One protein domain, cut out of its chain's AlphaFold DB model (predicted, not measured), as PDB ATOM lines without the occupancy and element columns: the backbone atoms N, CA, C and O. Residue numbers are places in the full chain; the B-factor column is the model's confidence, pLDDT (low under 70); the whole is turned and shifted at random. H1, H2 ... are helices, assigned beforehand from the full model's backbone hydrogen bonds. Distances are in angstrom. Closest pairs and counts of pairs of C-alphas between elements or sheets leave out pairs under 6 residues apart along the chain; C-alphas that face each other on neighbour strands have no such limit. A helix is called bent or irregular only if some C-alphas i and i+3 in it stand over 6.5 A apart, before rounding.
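This is residues 16 to 55 of the 150 residues of the protein "Coiled-coil domain-containing protein 124" of Phtheirospermum japonicum (UniProt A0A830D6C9). One long helix, H1, makes most of the length of an extended rod, and past its last turn a five-residue link steps to one side and leads into a short second helix, H2. The two helices do not fold back on each other, and residues 16 to 43 and 45 to 51 stand free, with no core between the parts. The printed part has 40 residues with two named helices, H1 then H2, and no named strand; its class is all helix. It is extended, with a radius of gyration of the C-alphas of 15.6 A and spans of 49 by 19 by 8 A.

Find C-alpha 16 at (176.244, 291.994, 366.030); from there H1, residues 16 to 40, runs 35.8 A to C-alpha 40 at (209.135, 303.277, 357.458). Then look at Asp 46, where H2, residues 46 to 53, begins; it runs 10.5 A to C-alpha 53 at (207.435, 324.732, 352.577). Neither helix is bent.

Start from H1 and step across residues 41 to 45, a tight link, to reach H2. H1 and H2 are apart, with no C-alpha of the one within 8 A of the other. In the backbone of both H1 and H2, every O i to N i+4 pair is within hydrogen-bond range.

Look to the two ends for the full size: the C-alphas of Ala 16 and Val 55, the two farthest apart, are 49.2 A apart. The printed part has no cut, and its one link between helices is tight. In the B-factor column you will find a mean pLDDT of the printed part of 85.5, and no printed residue is under 70.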
ATOM      1  N   ALA A  16     175.973 290.596 366.352       85.06
ATOM      2  CA  ALA A  16     176.244 291.994 366.030       85.06
ATOM      3  C   ALA A  16     177.385 292.600 366.873       85.06
ATOM      4  O   ALA A  16     178.206 293.367 366.375       85.06
ATOM      5  N   GLU A  17     177.479 292.238 368.151       84.81
ATOM      6  CA  GLU A  17     178.521 292.733 369.052       84.81
ATOM      7  C   GLU A  17     179.878 292.056 368.796       84.81
ATOM      8  O   GLU A  17     180.926 292.703 368.853       84.81
ATOM      9  N   LEU A  18     179.866 290.771 368.426       84.06
ATOM     10  CA  LEU A  18     181.051 290.059 367.937       84.06
ATOM     11  C   LEU A  18     181.585 290.670 366.638       84.06
ATOM     12  O   LEU A  18     182.800 290.816 366.489       84.06
ATOM     13  N   GLN A  19     180.695 291.040 365.717       87.12
ATOM     14  CA  GLN A  19     181.068 291.674 364.460       87.12
ATOM     15  C   GLN A  19     181.660 293.071 364.689       87.12
ATOM     16  O   GLN A  19     182.771 293.331 364.228       87.12
ATOM     17  N   ARG A  20     181.015 293.912 365.510       88.75
ATOM     18  CA  ARG A  20     181.531 295.247 365.859       88.75
ATOM     19  C   ARG A  20     182.929 295.179 366.475       88.75
ATOM     20  O   ARG A  20     183.826 295.916 366.082       88.75
ATOM     21  N   ARG A  21     183.159 294.231 367.390       89.06
ATOM     22  CA  ARG A  21     184.467 294.043 368.036       89.06
ATOM     23  C   ARG A  21     185.552 293.572 367.061       89.06
ATOM     24  O   ARG A  21     186.712 293.950 367.211       89.06
ATOM     25  N   ARG A  22     185.196 292.746 366.072       91.69
ATOM     26  CA  ARG A  22     186.115 292.318 365.002       91.69
ATOM     27  C   ARG A  22     186.467 293.481 364.076       91.69
ATOM     28  O   ARG A  22     187.637 293.637 363.749       91.69
ATOM     29  N   GLU A  23     185.488 294.301 363.704       92.31
ATOM     30  CA  GLU A  23     185.687 295.491 362.870       92.31
ATOM     31  C   GLU A  23     186.551 296.541 363.582       92.31
ATOM     32  O   GLU A  23     187.511 297.041 363.000       92.31
ATOM     33  N   GLU A  24     186.291 296.811 364.865       91.94
ATOM     34  CA  GLU A  24     187.109 297.700 365.702       91.94
ATOM     35  C   GLU A  24     188.555 297.196 365.827       91.94
ATOM     36  O   GLU A  24     189.503 297.970 365.670       91.94
ATOM     37  N   ALA A  25     188.740 295.894 366.073       90.88
ATOM     38  CA  ALA A  25     190.064 295.283 366.158       90.88
ATOM     39  C   ALA A  25     190.807 295.336 364.814       90.88
ATOM     40  O   ALA A  25     191.996 295.655 364.775       90.88
ATOM     41  N   PHE A  26     190.109 295.075 363.708       89.00
ATOM     42  CA  PHE A  26     190.668 295.169 362.363       89.00
ATOM     43  C   PHE A  26     191.066 296.611 362.019       89.00
ATOM     44  O   PHE A  26     192.192 296.850 361.583       89.00
ATOM     45  N   ALA A  27     190.205 297.587 362.314       93.00
ATOM     46  CA  ALA A  27     190.501 299.006 362.135       93.00
ATOM     47  C   ALA A  27     191.679 299.474 363.011       93.00
ATOM     48  O   ALA A  27     192.502 300.282 362.578       93.00
ATOM     49  N   ALA A  28     191.804 298.956 364.237       91.69
ATOM     50  CA  ALA A  28     192.936 299.250 365.112       91.69
ATOM     51  C   ALA A  28     194.257 298.712 364.537       91.69
ATOM     52  O   ALA A  28     195.246 299.448 364.499       91.69
ATOM     53  N   LEU A  29     194.269 297.471 364.038       89.88
ATOM     54  CA  LEU A  29     195.437 296.881 363.377       89.88
ATOM     55  C   LEU A  29     195.831 297.659 362.119       89.88
ATOM     56  O   LEU A  29     197.012 297.946 361.927       89.88
ATOM     57  N   GLN A  30     194.855 298.073 361.306       88.06
ATOM     58  CA  GLN A  30     195.106 298.907 360.129       88.06
ATOM     59  C   GLN A  30     195.752 300.248 360.501       88.06
ATOM     60  O   GLN A  30     196.766 300.613 359.917       88.06
ATOM     61  N   ARG A  31     195.251 300.945 361.531       89.56
ATOM     62  CA  ARG A  31     195.844 302.212 362.007       89.56
ATOM     63  C   ARG A  31     197.274 302.044 362.518       89.56
ATOM     64  O   ARG A  31     198.099 302.939 362.333       89.56
ATOM     65  N   VAL A  32     197.575 300.937 363.196       89.62
ATOM     66  CA  VAL A  32     198.937 300.635 363.667       89.62
ATOM     67  C   VAL A  32     199.865 300.359 362.482       89.62
ATOM     68  O   VAL A  32     200.962 300.914 362.427       89.62
ATOM     69  N   GLU A  33     199.414 299.569 361.507       89.62
ATOM     70  CA  GLU A  33     200.182 299.250 360.303       89.62
ATOM     71  C   GLU A  33     200.415 300.484 359.420       89.62
ATOM     72  O   GLU A  33     201.522 300.683 358.926       89.62
ATOM     73  N   GLU A  34     199.424 301.363 359.270       83.94
ATOM     74  CA  GLU A  34     199.577 302.647 358.578       83.94
ATOM     75  C   GLU A  34     200.606 303.542 359.263       83.94
ATOM     76  O   GLU A  34     201.459 304.108 358.586       83.94
ATOM     77  N   LYS A  35     200.582 303.647 360.597       83.62
ATOM     78  CA  LYS A  35     201.613 304.382 361.350       83.62
ATOM     79  C   LYS A  35     202.997 303.771 361.148       83.62
ATOM     80  O   LYS A  35     203.960 304.504 360.951       83.62
ATOM     81  N   ARG A  36     203.099 302.439 361.149       85.50
ATOM     82  CA  ARG A  36     204.355 301.715 360.910       85.50
ATOM     83  C   ARG A  36     204.881 301.952 359.492       85.50
ATOM     84  O   ARG A  36     206.062 302.236 359.327       85.50
ATOM     85  N   LYS A  37     204.010 301.906 358.478       82.25
ATOM     86  CA  LYS A  37     204.346 302.211 357.077       82.25
ATOM     87  C   LYS A  37     204.724 303.678 356.880       82.25
ATOM     88  O   LYS A  37     205.721 303.932 356.216       82.25
ATOM     89  N   LYS A  38     203.996 304.617 357.494       77.94
ATOM     90  CA  LYS A  38     204.323 306.056 357.505       77.94
ATOM     91  C   LYS A  38     205.630 306.365 358.237       77.94
ATOM     92  O   LYS A  38     206.287 307.328 357.896       77.94
ATOM     93  N   GLY A  39     206.014 305.564 359.232       76.50
ATOM     94  CA  GLY A  39     207.327 305.675 359.872       76.50
ATOM     95  C   GLY A  39     208.456 305.043 359.052       76.50
ATOM     96  O   GLY A  39     209.593 305.504 359.109       76.50
ATOM     97  N   MET A  40     208.155 303.985 358.288       79.12
ATOM     98  CA  MET A  40     209.135 303.277 357.458       79.12
ATOM     99  C   MET A  40     209.412 303.994 356.133       79.12
ATOM    100  O   MET A  40     210.557 304.066 355.693       79.12
ATOM    101  N   CYS A  41     208.377 304.541 355.500       72.81
ATOM    102  CA  CYS A  41     208.535 305.446 354.376       72.81
ATOM    103  C   CYS A  41     208.845 306.829 354.949       72.81
ATOM    104  O   CYS A  41     208.088 307.352 355.754       72.81
ATOM    105  N   ARG A  42     209.965 307.446 354.569       71.75
ATOM    106  CA  ARG A  42     210.301 308.823 354.980       71.75
ATOM    107  C   ARG A  42     209.459 309.840 354.191       71.75
ATOM    108  O   ARG A  42     209.999 310.803 353.659       71.75
ATOM    109  N   CYS A  43     208.165 309.568 354.038       73.62
ATOM    110  CA  CYS A  43     207.222 310.394 353.305       73.62
ATOM    111  C   CYS A  43     206.428 311.233 354.297       73.62
ATOM    112  O   CYS A  43     205.878 310.713 355.266       73.62
ATOM    113  N   VAL A  44     206.343 312.524 354.017       80.81
ATOM    114  CA  VAL A  44     205.448 313.452 354.701       80.81
ATOM    115  C   VAL A  44     204.161 313.540 353.879       80.81
ATOM    116  O   VAL A  44     204.212 313.454 352.654       80.81
ATOM    117  N   ASP A  45     203.010 313.668 354.538       86.19
ATOM    118  CA  ASP A  45     201.732 313.884 353.848       86.19
ATOM    119  C   ASP A  45     201.743 315.230 353.098       86.19
ATOM    120  O   ASP A  45     202.311 316.207 353.589       86.19
ATOM    121  N   ASP A  46     201.088 315.320 351.937       84.62
ATOM    122  CA  ASP A  46     201.069 316.534 351.104       84.62
ATOM    123  C   ASP A  46     200.629 317.788 351.877       84.62
ATOM    124  O   ASP A  46     201.129 318.895 351.640       84.62
ATOM    125  N   LYS A  47     199.703 317.629 352.832       85.50
ATOM    126  CA  LYS A  47     199.234 318.728 353.683       85.50
ATOM    127  C   LYS A  47     200.325 319.217 354.631       85.50
ATOM    128  O   LYS A  47     200.469 320.421 354.839       85.50
ATOM    129  N   GLU A  48     201.071 318.289 355.213       84.31
ATOM    130  CA  GLU A  48     202.135 318.581 356.168       84.31
ATOM    131  C   GLU A  48     203.349 319.189 355.446       84.31
ATOM    132  O   GLU A  48     203.870 320.217 355.880       84.31
ATOM    133  N   TYR A  49     203.709 318.663 354.270       87.94
ATOM    134  CA  TYR A  49     204.769 319.218 353.423       87.94
ATOM    135  C   TYR A  49     204.466 320.656 352.986       87.94
ATOM    136  O   TYR A  49     205.315 321.542 353.108       87.94
ATOM    137  N   ARG A  50     203.228 320.926 352.547       88.56
ATOM    138  CA  ARG A  50     202.779 322.283 352.203       88.56
ATOM    139  C   ARG A  50     202.935 323.247 353.381       88.56
ATOM    140  O   ARG A  50     203.359 324.376 353.170       88.56
ATOM    141  N   GLY A  51     202.629 322.815 354.604       88.00
ATOM    142  CA  GLY A  51     202.817 323.632 355.806       88.00
ATOM    143  C   GLY A  51     204.285 323.956 356.101       88.00
ATOM    144  O   GLY A  51     204.583 325.069 356.524       88.00
ATOM    145  N   MET A  52     205.200 323.016 355.842       83.44
ATOM    146  CA  MET A  52     206.641 323.234 356.032       83.44
ATOM    147  C   MET A  52     207.246 324.159 354.970       83.44
ATOM    148  O   MET A  52     208.109 324.973 355.283       83.44
ATOM    149  N   VAL A  53     206.821 324.021 353.710       86.88
ATOM    150  CA  VAL A  53     207.435 324.732 352.577       86.88
ATOM    151  C   VAL A  53     206.784 326.087 352.319       86.88
ATOM    152  O   VAL A  53     207.479 327.053 352.018       86.88
ATOM    153  N   CYS A  54     205.463 326.198 352.453       85.19
ATOM    154  CA  CYS A  54     204.729 327.436 352.184       85.19
ATOM    155  C   CYS A  54     204.722 328.390 353.389       85.19
ATOM    156  O   CYS A  54     203.707 329.026 353.677       85.19
ATOM    157  N   VAL A  55     205.847 328.497 354.097       85.81
ATOM    158  CA  VAL A  55     206.053 329.523 355.123       85.81
ATOM    159  C   VAL A  55     206.366 330.845 354.426       85.81
ATOM    160  O   VAL A  55     207.225 330.912 353.545       85.81
TER     161      VAL A  55